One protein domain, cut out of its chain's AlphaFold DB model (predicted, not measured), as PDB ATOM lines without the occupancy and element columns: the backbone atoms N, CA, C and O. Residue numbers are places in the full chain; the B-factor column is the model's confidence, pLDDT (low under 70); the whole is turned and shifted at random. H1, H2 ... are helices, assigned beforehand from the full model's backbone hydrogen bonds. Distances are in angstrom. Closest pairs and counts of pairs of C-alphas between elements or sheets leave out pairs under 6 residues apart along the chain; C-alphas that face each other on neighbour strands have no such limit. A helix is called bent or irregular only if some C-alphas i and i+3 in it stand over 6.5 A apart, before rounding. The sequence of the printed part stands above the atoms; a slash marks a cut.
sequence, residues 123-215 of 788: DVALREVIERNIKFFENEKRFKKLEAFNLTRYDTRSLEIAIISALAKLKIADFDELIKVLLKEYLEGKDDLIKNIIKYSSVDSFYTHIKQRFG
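Overview. This is residues 123 to 215 of the 788 residues of the protein "TIGR02687 family protein" of Alkaliphilus sp (UniProt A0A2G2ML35). A small all-helix body is built round H4 in the middle, with H1, H3, H5, H6 and H7 packed on it, mostly at crossing angles. H5, the longest helix, reaches from H4 toward one end of the long axis, H1 is toward the other end, and short H2 packs on H6. The printed part has 93 residues with seven named helices, H1 to H7 in chain order, and no named strand. It is compact, with a radius of gyration of the C-alphas of 12.6 A, and its rounded outline spans 39 by 31 by 22 A.

Along the chain. Find C-alpha 175 at (592.939, 537.787, 491.920); from there H5 runs 18.5 A to C-alpha 187 at (585.920, 552.622, 500.537). Before it comes H4, residues 156 to 167, 16.9 A long. After it come H6, residues 192 to 200, 11.9 A, and H7, residues 203 to 214, 16.3 A, ending at C-alpha 214 at (584.474, 540.399, 485.191). Go back to C-alpha 124 at (611.214, 533.201, 476.666) for H1, residues 124 to 132, 13.9 A. H1 is neither bent nor irregular, but only just: C-alphas 125 and 128 are 6.4 A apart. H2, residues 134 to 137, spans 5.4 A, and H3, residues 140 to 147, spans 10.3 A.

Arrangement. From H5, look to H4, the hub, which touches five helices. Residues 175 to 178 of H5 touch residues 161 to 165 of H4 at a steep tilt of 40 degrees, the same way; the closest C-alphas, of Ile 161 and Phe 175, are 6.3 A apart. Farther along H5, residues 182 to 185 touch H6, closest at the C-alphas of Leu 182 and Leu 193, 6.8 A. H6 touches H4 at the C-alphas of Asn 196 and Leu 167, 6.6 A. H7 touches H4 with residues 205 to 209, closest at the C-alphas of Ser 205 and Glu 160, 7.4 A, at 69 degrees, only just short of about perpendicular. H3 touches H4 at the C-alphas of Leu 146 and Ala 166, 5.7 A, opposite ways at a steep tilt of 46 degrees. H1 touches H4 at the C-alphas of Leu 126 and Thr 156, 6.1 A, at a shallow tilt of 32 degrees, only just short of steep. H2 touches H6 at the C-alphas of Phe 136 and Tyr 200, 4.9 A; H2 and H3 only just touch, and only at the corner by their link, with 3 pairs of C-alphas within 8 A. H5 and H7 are near each other, while H1 and H5 are apart. Every O i to N i+4 pair is within hydrogen-bond range in H3, H4, H5, H6 and H7, against 3 of 5 in H1; H2 is too short for such a pair.

Size, cuts and confidence. The two C-alphas farthest apart, of Val 124 and Glu 188, are 40.5 A apart. The printed part has no cut and no long link. Its mean pLDDT is 90.8, and no printed residue is under 70.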
ATOM      1  N   ASP A 123     610.469 529.805 479.837       81.88
ATOM      2  CA  ASP A 123     609.675 530.355 478.736       81.88
ATOM      3  C   ASP A 123     610.117 531.781 478.384       81.88
ATOM      4  O   ASP A 123     609.910 532.725 479.150       81.88
ATOM      5  N   VAL A 124     610.693 531.932 477.192       77.94
ATOM      6  CA  VAL A 124     611.214 533.201 476.666       77.94
ATOM      7  C   VAL A 124     610.113 534.257 476.517       77.94
ATOM      8  O   VAL A 124     610.392 535.445 476.667       77.94
ATOM      9  N   ALA A 125     608.850 533.865 476.306       81.75
ATOM     10  CA  ALA A 125     607.742 534.816 476.171       81.75
ATOM     11  C   ALA A 125     607.466 535.609 477.463       81.75
ATOM     12  O   ALA A 125     606.939 536.721 477.419       81.75
ATOM     13  N   LEU A 126     607.850 535.076 478.628       86.62
ATOM     14  CA  LEU A 126     607.665 535.747 479.922       86.62
ATOM     15  C   LEU A 126     608.712 536.819 480.204       86.62
ATOM     16  O   LEU A 126     608.533 537.628 481.118       86.62
ATOM     17  N   ARG A 127     609.768 536.878 479.392       83.62
ATOM     18  CA  ARG A 127     610.810 537.891 479.503       83.62
ATOM     19  C   ARG A 127     610.246 539.305 479.386       83.62
ATOM     20  O   ARG A 127     610.526 540.145 480.235       83.62
ATOM     21  N   GLU A 128     609.353 539.535 478.426       85.44
ATOM     22  CA  GLU A 128     608.704 540.837 478.222       85.44
ATOM     23  C   GLU A 128     607.861 541.258 479.443       85.44
ATOM     24  O   GLU A 128     607.713 542.441 479.750       85.44
ATOM     25  N   VAL A 129     607.272 540.297 480.165       88.19
ATOM     26  CA  VAL A 129     606.519 540.571 481.402       88.19
ATOM     27  C   VAL A 129     607.472 541.008 482.510       88.19
ATOM     28  O   VAL A 129     607.172 541.947 483.244       88.19
ATOM     29  N   ILE A 130     608.629 540.363 482.632       87.25
ATOM     30  CA  ILE A 130     609.634 540.708 483.643       87.25
ATOM     31  C   ILE A 130     610.234 542.086 483.362       87.25
ATOM     32  O   ILE A 130     610.284 542.914 484.270       87.25
ATOM     33  N   GLU A 131     610.602 542.362 482.111       85.12
ATOM     34  CA  GLU A 131     611.157 543.652 481.687       85.12
ATOM     35  C   GLU A 131     610.176 544.803 481.958       85.12
ATOM     36  O   GLU A 131     610.542 545.802 482.579       85.12
ATOM     37  N   ARG A 132     608.890 544.632 481.620       86.25
ATOM     38  CA  ARG A 132     607.842 545.628 481.923       86.25
ATOM     39  C   ARG A 132     607.674 545.910 483.415       86.25
ATOM     40  O   ARG A 132     607.253 547.003 483.789       86.25
ATOM     41  N   ASN A 133     607.995 544.943 484.270       88.81
ATOM     42  CA  ASN A 133     607.836 545.041 485.717       88.81
ATOM     43  C   ASN A 133     609.191 545.133 486.450       88.81
ATOM     44  O   ASN A 133     609.250 544.861 487.647       88.81
ATOM     45  N   ILE A 134     610.280 545.553 485.787       85.06
ATOM     46  CA  ILE A 134     611.640 545.531 486.368       85.06
ATOM     47  C   ILE A 134     611.723 546.270 487.715       85.06
ATOM     48  O   ILE A 134     612.299 545.763 488.678       85.06
ATOM     49  N   LYS A 135     611.021 547.410 487.834       86.50
ATOM     50  CA  LYS A 135     610.931 548.236 489.052       86.50
ATOM     51  C   LYS A 135     610.359 547.493 490.255       86.50
ATOM     52  O   LYS A 135     610.617 547.896 491.389       86.50
ATOM     53  N   PHE A 136     609.550 546.452 490.055       91.69
ATOM     54  CA  PHE A 136     609.071 545.583 491.131       91.69
ATOM     55  C   PHE A 136     610.218 544.742 491.705       91.69
ATOM     56  O   PHE A 136     610.394 544.694 492.931       91.69
ATOM     57  N   PHE A 137     611.017 544.140 490.825       86.19
ATOM     58  CA  PHE A 137     612.080 543.196 491.168       86.19
ATOM     59  C   PHE A 137     613.296 543.853 491.830       86.19
ATOM     60  O   PHE A 137     614.016 543.183 492.558       86.19
ATOM     61  N   GLU A 138     613.462 545.174 491.714       82.69
ATOM     62  CA  GLU A 138     614.546 545.906 492.398       82.69
ATOM     63  C   GLU A 138     614.451 545.882 493.928       82.69
ATOM     64  O   GLU A 138     615.400 546.232 494.624       82.69
ATOM     65  N   ASN A 139     613.296 545.502 494.483       86.19
ATOM     66  CA  ASN A 139     613.132 545.382 495.925       86.19
ATOM     67  C   ASN A 139     613.025 543.916 496.326       86.19
ATOM     68  O   ASN A 139     611.994 543.265 496.140       86.19
ATOM     69  N   GLU A 140     614.058 543.449 497.009       83.19
ATOM     70  CA  GLU A 140     614.189 542.067 497.454       83.19
ATOM     71  C   GLU A 140     613.077 541.594 498.397       83.19
ATOM     72  O   GLU A 140     612.723 540.417 498.395       83.19
ATOM     73  N   LYS A 141     612.434 542.487 499.163       88.50
ATOM     74  CA  LYS A 141     611.274 542.084 499.979       88.50
ATOM     75  C   LYS A 141     610.066 541.725 499.114       88.50
ATOM     76  O   LYS A 141     609.316 540.825 499.483       88.50
ATOM     77  N   ARG A 142     609.855 542.425 497.993       90.94
ATOM     78  CA  ARG A 142     608.770 542.124 497.045       90.94
ATOM     79  C   ARG A 142     609.071 540.865 496.248       90.94
ATOM     80  O   ARG A 142     608.178 540.040 496.086       90.94
ATOM     81  N   PHE A 143     610.324 540.692 495.832       90.00
ATOM     82  CA  PHE A 143     610.745 539.500 495.107       90.00
ATOM     83  C   PHE A 143     610.581 538.240 495.972       90.00
ATOM     84  O   PHE A 143     609.830 537.346 495.595       90.00
ATOM     85  N   LYS A 144     611.107 538.240 497.207       88.88
ATOM     86  CA  LYS A 144     610.901 537.134 498.165       88.88
ATOM     87  C   LYS A 144     609.431 536.839 498.447       88.88
ATOM     88  O   LYS A 144     609.057 535.702 498.717       88.88
ATOM     89  N   LYS A 145     608.576 537.864 498.407       91.88
ATOM     90  CA  LYS A 145     607.132 537.695 498.586       91.88
ATOM     91  C   LYS A 145     606.486 536.979 497.399       91.88
ATOM     92  O   LYS A 145     605.603 536.160 497.630       91.88
ATOM     93  N   LEU A 146     606.925 537.279 496.177       93.25
ATOM     94  CA  LEU A 146     606.501 536.574 494.970       93.25
ATOM     95  C   LEU A 146     606.976 535.118 494.989       93.25
ATOM     96  O   LEU A 146     606.176 534.225 494.731       93.25
ATOM     97  N   GLU A 147     608.238 534.878 495.357       89.69
ATOM     98  CA  GLU A 147     608.801 533.525 495.496       89.69
ATOM     99  C   GLU A 147     607.996 532.693 496.499       89.69
ATOM    100  O   GLU A 147     607.632 531.556 496.220       89.69
ATOM    101  N   ALA A 148     607.610 533.294 497.629       92.50
ATOM    102  CA  ALA A 148     606.814 532.630 498.656       92.50
ATOM    103  C   ALA A 148     605.418 532.168 498.188       92.50
ATOM    104  O   ALA A 148     604.778 531.395 498.903       92.50
ATOM    105  N   PHE A 149     604.923 532.621 497.030       92.06
ATOM    106  CA  PHE A 149     603.679 532.100 496.461       92.06
ATOM    107  C   PHE A 149     603.831 530.708 495.839       92.06
ATOM    108  O   PHE A 149     602.807 530.054 495.660       92.06
ATOM    109  N   ASN A 150     605.058 530.247 495.556       86.38
ATOM    110  CA  ASN A 150     605.361 528.908 495.031       86.38
ATOM    111  C   ASN A 150     604.433 528.497 493.872       86.38
ATOM    112  O   ASN A 150     603.718 527.494 493.952       86.38
ATOM    113  N   LEU A 151     604.397 529.305 492.808       86.69
ATOM    114  CA  LEU A 151     603.544 529.029 491.652       86.69
ATOM    115  C   LEU A 151     603.943 527.701 490.997       86.69
ATOM    116  O   LEU A 151     605.112 527.455 490.722       86.69
ATOM    117  N   THR A 152     602.958 526.853 490.703       80.25
ATOM    118  CA  THR A 152     603.193 525.549 490.062       80.25
ATOM    119  C   THR A 152     603.521 525.666 488.577       80.25
ATOM    120  O   THR A 152     604.110 524.762 487.994       80.25
ATOM    121  N   ARG A 153     603.082 526.755 487.941       81.81
ATOM    122  CA  ARG A 153     603.327 527.062 486.536       81.81
ATOM    123  C   ARG A 153     603.382 528.572 486.367       81.81
ATOM    124  O   ARG A 153     602.558 529.279 486.945       81.81
ATOM    125  N   TYR A 154     604.317 529.022 485.544       85.38
ATOM    126  CA  TYR A 154     604.403 530.406 485.111       85.38
ATOM    127  C   TYR A 154     603.807 530.537 483.709       85.38
ATOM    128  O   TYR A 154     604.211 529.852 482.773       85.38
ATOM    129  N   ASP A 155     602.824 531.415 483.594       89.62
ATOM    130  CA  ASP A 155     602.319 531.994 482.354       89.62
ATOM    131  C   ASP A 155     602.160 533.511 482.567       89.62
ATOM    132  O   ASP A 155     602.302 534.011 483.687       89.62
ATOM    133  N   THR A 156     601.871 534.261 481.502       90.00
ATOM    134  CA  THR A 156     601.763 535.728 481.567       90.00
ATOM    135  C   THR A 156     600.787 536.169 482.656       90.00
ATOM    136  O   THR A 156     601.095 537.042 483.463       90.00
ATOM    137  N   ARG A 157     599.623 535.518 482.733       91.00
ATOM    138  CA  ARG A 157     598.543 535.893 483.645       91.00
ATOM    139  C   ARG A 157     598.884 535.584 485.101       91.00
ATOM    140  O   ARG A 157     598.681 536.428 485.968       91.00
ATOM    141  N   SER A 158     599.363 534.381 485.379       91.75
ATOM    142  CA  SER A 158     599.735 533.925 486.722       91.75
ATOM    143  C   SER A 158     600.888 534.745 487.293       91.75
ATOM    144  O   SER A 158     600.823 535.136 488.459       91.75
ATOM    145  N   LEU A 159     601.885 535.090 486.471       92.81
ATOM    146  CA  LEU A 159     602.996 535.943 486.886       92.81
ATOM    147  C   LEU A 159     602.531 537.375 487.178       92.81
ATOM    148  O   LEU A 159     602.848 537.909 488.240       92.81
ATOM    149  N   GLU A 160     601.730 537.984 486.300       93.06
ATOM    150  CA  GLU A 160     601.188 539.332 486.529       93.06
ATOM    151  C   GLU A 160     600.300 539.392 487.784       93.06
ATOM    152  O   GLU A 160     600.457 540.292 488.613       93.06
ATOM    153  N   ILE A 161     599.415 538.407 487.988       93.38
ATOM    154  CA  ILE A 161     598.587 538.314 489.203       93.38
ATOM    155  C   ILE A 161     599.466 538.155 490.445       93.38
ATOM    156  O   ILE A 161     599.190 538.791 491.463       93.38
ATOM    157  N   ALA A 162     600.530 537.352 490.388       94.56
ATOM    158  CA  ALA A 162     601.450 537.172 491.506       94.56
ATOM    159  C   ALA A 162     602.226 538.454 491.836       94.56
ATOM    160  O   ALA A 162     602.317 538.823 493.008       94.56
ATOM    161  N   ILE A 163     602.710 539.190 490.833       94.25
ATOM    162  CA  ILE A 163     603.367 540.495 491.023       94.25
ATOM    163  C   ILE A 163     602.420 541.464 491.741       94.25
ATOM    164  O   ILE A 163     602.769 542.039 492.777       94.25
ATOM    165  N   ILE A 164     601.185 541.597 491.251       94.75
ATOM    166  CA  ILE A 164     600.195 542.511 491.835       94.75
ATOM    167  C   ILE A 164     599.776 542.041 493.241       94.75
ATOM    168  O   ILE A 164     599.654 542.853 494.159       94.75
ATOM    169  N   SER A 165     599.650 540.730 493.460       95.25
ATOM    170  CA  SER A 165     599.364 540.130 494.776       95.25
ATOM    171  C   SER A 165     600.463 540.408 495.798       95.25
ATOM    172  O   SER A 165     600.177 540.673 496.970       95.25
ATOM    173  N   ALA A 166     601.726 540.403 495.370       94.94
ATOM    174  CA  ALA A 166     602.852 540.773 496.220       94.94
ATOM    175  C   ALA A 166     602.827 542.270 496.572       94.94
ATOM    176  O   ALA A 166     603.095 542.619 497.725       94.94
ATOM    177  N   LEU A 167     602.443 543.148 495.633       94.06
ATOM    178  CA  LEU A 167     602.247 544.583 495.899       94.06
ATOM    179  C   LEU A 167     601.123 544.838 496.912       94.06
ATOM    180  O   LEU A 167     601.292 545.653 497.818       94.06
ATOM    181  N   ALA A 168     600.029 544.080 496.821       92.56
ATOM    182  CA  ALA A 168     598.930 544.089 497.790       92.56
ATOM    183  C   ALA A 168     599.257 543.368 499.113       92.56
ATOM    184  O   ALA A 168     598.426 543.327 500.021       92.56
ATOM    185  N   LYS A 169     600.466 542.800 499.250       93.06
ATOM    186  CA  LYS A 169     600.939 542.062 500.436       93.06
ATOM    187  C   LYS A 169     600.063 540.854 500.805       93.06
ATOM    188  O   LYS A 169     599.991 540.482 501.980       93.06
ATOM    189  N   LEU A 170     599.441 540.206 499.819       94.19
ATOM    190  CA  LEU A 170     598.589 539.036 500.045       94.19
ATOM    191  C   LEU A 170     599.382 537.827 500.548       94.19
ATOM    192  O   LEU A 170     600.604 537.755 500.428       94.19
ATOM    193  N   LYS A 171     598.696 536.855 501.155       91.69
ATOM    194  CA  LYS A 171     599.330 535.595 501.583       91.69
ATOM    195  C   LYS A 171     599.549 534.628 500.423       91.69
ATOM    196  O   LYS A 171     600.533 533.903 500.447       91.69
ATOM    197  N   ILE A 172     598.653 534.647 499.444       91.94
ATOM    198  CA  ILE A 172     598.640 533.789 498.258       91.94
ATOM    199  C   ILE A 172     598.377 534.697 497.048       91.94
ATOM    200  O   ILE A 172     597.748 535.746 497.204       91.94
ATOM    201  N   ALA A 173     598.868 534.311 495.870       93.75
ATOM    202  CA  ALA A 173     598.522 534.966 494.616       93.75
ATOM    203  C   ALA A 173     597.072 534.630 494.225       93.75
ATOM    204  O   ALA A 173     596.810 533.565 493.674       93.75
ATOM    205  N   ASP A 174     596.140 535.530 494.537       93.75
ATOM    206  CA  ASP A 174     594.716 535.356 494.255       93.75
ATOM    207  C   ASP A 174     594.095 536.662 493.750       93.75
ATOM    208  O   ASP A 174     594.184 537.714 494.388       93.75
ATOM    209  N   PHE A 175     593.474 536.596 492.572       94.81
ATOM    210  CA  PHE A 175     592.939 537.787 491.920       94.81
ATOM    211  C   PHE A 175     591.641 538.284 492.553       94.81
ATOM    212  O   PHE A 175     591.389 539.486 492.553       94.81
ATOM    213  N   ASP A 176     590.818 537.406 493.118       95.50
ATOM    214  CA  ASP A 176     589.568 537.839 493.735       95.50
ATOM    215  C   ASP A 176     589.862 538.561 495.056       95.50
ATOM    216  O   ASP A 176     589.319 539.636 495.313       95.50
ATOM    217  N   GLU A 177     590.805 538.057 495.850       95.62
ATOM    218  CA  GLU A 177     591.303 538.725 497.051       95.62
ATOM    219  C   GLU A 177     591.926 540.093 496.731       95.62
ATOM    220  O   GLU A 177     591.675 541.065 497.451       95.62
ATOM    221  N   LEU A 178     592.653 540.215 495.612       95.56
ATOM    222  CA  LEU A 178     593.132 541.508 495.107       95.56
ATOM    223  C   LEU A 178     591.985 542.505 494.908       95.56
ATOM    224  O   LEU A 178     592.081 543.652 495.352       95.56
ATOM    225  N   ILE A 179     590.884 542.078 494.286       96.56
ATOM    226  CA  ILE A 179     589.714 542.941 494.093       96.56
ATOM    227  C   ILE A 179     589.059 543.301 495.425       96.56
ATOM    228  O   ILE A 179     588.681 544.456 495.617       96.56
ATOM    229  N   LYS A 180     588.956 542.372 496.382       96.50
ATOM    230  CA  LYS A 180     588.416 542.698 497.713       96.50
ATOM    231  C   LYS A 180     589.269 543.745 498.435       96.50
ATOM    232  O   LYS A 180     588.713 544.651 499.059       96.50
ATOM    233  N   VAL A 181     590.601 543.651 498.353       95.75
ATOM    234  CA  VAL A 181     591.522 544.663 498.905       95.75
ATOM    235  C   VAL A 181     591.342 546.005 498.202       95.75
ATOM    236  O   VAL A 181     591.194 547.014 498.888       95.75
ATOM    237  N   LEU A 182     591.261 546.018 496.869       95.81
ATOM    238  CA  LEU A 182     591.012 547.234 496.090       95.81
ATOM    239  C   LEU A 182     589.714 547.933 496.522       95.81
ATOM    240  O   LEU A 182     589.703 549.134 496.780       95.81
ATOM    241  N   LEU A 183     588.620 547.175 496.631       95.75
ATOM    242  CA  LEU A 183     587.326 547.691 497.077       95.75
ATOM    243  C   LEU A 183     587.401 548.210 498.523       95.75
ATOM    244  O   LEU A 183     586.841 549.256 498.849       95.75
ATOM    245  N   LYS A 184     588.124 547.519 499.406       95.56
ATOM    246  CA  LYS A 184     588.320 547.977 500.784       95.56
ATOM    247  C   LYS A 184     589.073 549.309 500.848       95.56
ATOM    248  O   LYS A 184     588.592 550.221 501.514       95.56
ATOM    249  N   GLU A 185     590.217 549.429 500.178       94.81
ATOM    250  CA  GLU A 185     591.012 550.666 500.178       94.81
ATOM    251  C   GLU A 185     590.212 551.842 499.623       94.81
ATOM    252  O   GLU A 185     590.144 552.894 500.259       94.81
ATOM    253  N   TYR A 186     589.520 551.627 498.503       93.69
ATOM    254  CA  TYR A 186     588.692 552.654 497.883       93.69
ATOM    255  C   TYR A 186     587.597 553.166 498.828       93.69
ATOM    256  O   TYR A 186     587.369 554.371 498.947       93.69
ATOM    257  N   LEU A 187     586.935 552.261 499.551       92.88
ATOM    258  CA  LEU A 187     585.920 552.622 500.537       92.88
ATOM    259  C   LEU A 187     586.498 553.386 501.744       92.88
ATOM    260  O   LEU A 187     585.793 554.184 502.362       92.88
ATOM    261  N   GLU A 188     587.763 553.143 502.087       92.75
ATOM    262  CA  GLU A 188     588.511 553.869 503.122       92.75
ATOM    263  C   GLU A 188     589.075 555.215 502.624       92.75
ATOM    264  O   GLU A 188     589.714 555.923 503.402       92.75
ATOM    265  N   GLY A 189     588.837 555.587 501.359       91.62
ATOM    266  CA  GLY A 189     589.388 556.799 500.746       91.62
ATOM    267  C   GLY A 189     590.884 556.703 500.437       91.62
ATOM    268  O   GLY A 189     591.547 557.729 500.310       91.62
ATOM    269  N   LYS A 190     591.418 555.481 500.349       92.50
ATOM    270  CA  LYS A 190     592.816 555.185 500.021       92.50
ATOM    271  C   LYS A 190     592.936 554.677 498.588       92.50
ATOM    272  O   LYS A 190     591.998 554.125 498.018       92.50
ATOM    273  N   ASP A 191     594.125 554.834 498.031       92.38
ATOM    274  CA  ASP A 191     594.498 554.418 496.679       92.38
ATOM    275  C   ASP A 191     595.910 553.805 496.640       92.38
ATOM    276  O   ASP A 191     596.559 553.778 495.592       92.38
ATOM    277  N   ASP A 192     596.390 553.305 497.784       92.12
ATOM    278  CA  ASP A 192     597.750 552.793 497.972       92.12
ATOM    279  C   ASP A 192     598.076 551.654 496.999       92.12
ATOM    280  O   ASP A 192     599.147 551.650 496.386       92.12
ATOM    281  N   LEU A 193     597.162 550.698 496.812       92.50
ATOM    282  CA  LEU A 193     597.337 549.588 495.880       92.50
ATOM    283  C   LEU A 193     597.474 550.091 494.443       92.50
ATOM    284  O   LEU A 193     598.433 549.728 493.768       92.50
ATOM    285  N   ILE A 194     596.566 550.955 493.986       92.31
ATOM    286  CA  ILE A 194     596.610 551.499 492.622       92.31
ATOM    287  C   ILE A 194     597.882 552.325 492.408       92.31
ATOM    288  O   ILE A 194     598.566 552.130 491.405       92.31
ATOM    289  N   LYS A 195     598.270 553.173 493.369       93.31
ATOM    290  CA  LYS A 195     599.540 553.920 493.331       93.31
ATOM    291  C   LYS A 195     600.751 552.996 493.249       93.31
ATOM    292  O   LYS A 195     601.680 553.264 492.489       93.31
ATOM    293  N   ASN A 196     600.750 551.899 494.005       92.81
ATOM    294  CA  ASN A 196     601.823 550.910 493.961       92.81
ATOM    295  C   ASN A 196     601.859 550.161 492.625       92.81
ATOM    296  O   ASN A 196     602.951 549.925 492.111       92.81
ATOM    297  N   ILE A 197     600.701 549.825 492.048       92.62
ATOM    298  CA  ILE A 197     600.627 549.221 490.714       92.62
ATOM    299  C   ILE A 197     601.196 550.202 489.685       92.62
ATOM    300  O   ILE A 197     602.126 549.825 488.993       92.62
ATOM    301  N   ILE A 198     600.759 551.470 489.659       92.25
ATOM    302  CA  ILE A 198     601.291 552.508 488.748       92.25
ATOM    303  C   ILE A 198     602.813 552.647 488.867       92.25
ATOM    304  O   ILE A 198     603.514 552.805 487.870       92.25
ATOM    305  N   LYS A 199     603.342 552.618 490.093       91.69
ATOM    306  CA  LYS A 199     604.764 552.880 490.334       91.69
ATOM    307  C   LYS A 199     605.671 551.699 489.984       91.69
ATOM    308  O   LYS A 199     606.828 551.915 489.620       91.69
ATOM    309  N   TYR A 200     605.189 550.472 490.158       91.00
ATOM    310  CA  TYR A 200     606.042 549.283 490.166       91.00
ATOM    311  C   TYR A 200     605.598 548.174 489.209       91.00
ATOM    312  O   TYR A 200     606.309 547.182 489.112       91.00
ATOM    313  N   SER A 201     604.455 548.307 488.536       90.88
ATOM    314  CA  SER A 201     603.867 547.273 487.680       90.88
ATOM    315  C   SER A 201     603.087 547.874 486.498       90.88
ATOM    316  O   SER A 201     602.896 549.085 486.402       90.88
ATOM    317  N   SER A 202     602.595 547.022 485.597       86.81
ATOM    318  CA  SER A 202     601.663 547.411 484.526       86.81
ATOM    319  C   SER A 202     600.217 547.575 485.029       86.81
ATOM    320  O   SER A 202     599.566 546.607 485.431       86.81
ATOM    321  N   VAL A 203     599.693 548.803 484.976       89.06
ATOM    322  CA  VAL A 203     598.283 549.115 485.293       89.06
ATOM    323  C   VAL A 203     597.347 548.620 484.194       89.06
ATOM    324  O   VAL A 203     596.269 548.101 484.485       89.06
ATOM    325  N   ASP A 204     597.777 548.713 482.936       88.44
ATOM    326  CA  ASP A 204     597.003 548.249 481.786       88.44
ATOM    327  C   ASP A 204     596.796 546.732 481.830       88.44
ATOM    328  O   ASP A 204     595.694 546.243 481.559       88.44
ATOM    329  N   SER A 205     597.811 545.977 482.273       88.00
ATOM    330  CA  SER A 205     597.681 544.536 482.522       88.00
ATOM    331  C   SER A 205     596.647 544.266 483.617       88.00
ATOM    332  O   SER A 205     595.768 543.421 483.448       88.00
ATOM    333  N   PHE A 206     596.678 545.023 484.723       91.75
ATOM    334  CA  PHE A 206     595.696 544.882 485.805       91.75
ATOM    335  C   PHE A 206     594.259 545.110 485.317       91.75
ATOM    336  O   PHE A 206     593.371 544.293 485.578       91.75
ATOM    337  N   TYR A 207     594.022 546.173 484.549       91.62
ATOM    338  CA  TYR A 207     592.706 546.454 483.971       91.62
ATOM    339  C   TYR A 207     592.291 545.407 482.940       91.62
ATOM    340  O   TYR A 207     591.118 545.036 482.888       91.62
ATOM    341  N   THR A 208     593.237 544.870 482.172       91.88
ATOM    342  CA  THR A 208     592.983 543.759 481.249       91.88
ATOM    343  C   THR A 208     592.479 542.526 481.997       91.88
ATOM    344  O   THR A 208     591.471 541.944 481.591       91.88
ATOM    345  N   HIS A 209     593.073 542.180 483.144       93.06
ATOM    346  CA  HIS A 209     592.590 541.077 483.989       93.06
ATOM    347  C   HIS A 209     591.188 541.332 484.547       93.06
ATOM    348  O   HIS A 209     590.362 540.417 484.564       93.06
ATOM    349  N   ILE A 210     590.873 542.573 484.939       94.31
ATOM    350  CA  ILE A 210     589.514 542.952 485.367       94.31
ATOM    351  C   ILE A 210     588.514 542.763 484.219       94.31
ATOM    352  O   ILE A 210     587.461 542.148 484.413       94.31
ATOM    353  N   LYS A 211     588.841 543.250 483.015       93.31
ATOM    354  CA  LYS A 211     587.994 543.103 481.820       93.31
ATOM    355  C   LYS A 211     587.782 541.630 481.470       93.31
ATOM    356  O   LYS A 211     586.649 541.217 481.236       93.31
ATOM    357  N   GLN A 212     588.835 540.817 481.503       92.75
ATOM    358  CA  GLN A 212     588.753 539.389 481.185       92.75
ATOM    359  C   GLN A 212     587.938 538.598 482.216       92.75
ATOM    360  O   GLN A 212     587.096 537.786 481.825       92.75
ATOM    361  N   ARG A 213     588.160 538.835 483.518       94.44
ATOM    362  CA  ARG A 213     587.488 538.097 484.602       94.44
ATOM    363  C   ARG A 213     586.040 538.536 484.807       94.44
ATOM    364  O   ARG A 213     585.169 537.684 484.932       94.44
ATOM    365  N   PHE A 214     585.780 539.842 484.820       95.81
ATOM    366  CA  PHE A 214     584.474 540.399 485.191       95.81
ATOM    367  C   PHE A 214     583.721 541.050 484.032       95.81
ATOM    368  O   PHE A 214     582.612 541.531 484.239       95.81
ATOM    369  N   GLY A 215     584.269 541.087 482.815       93.50
ATOM    370  CA  GLY A 215     583.565 541.619 481.643       93.50
ATOM    371  C   GLY A 215     583.258 543.117 481.734       93.50
ATOM    372  O   GLY A 215     582.220 543.556 481.241       93.50
TER     373      GLY A 215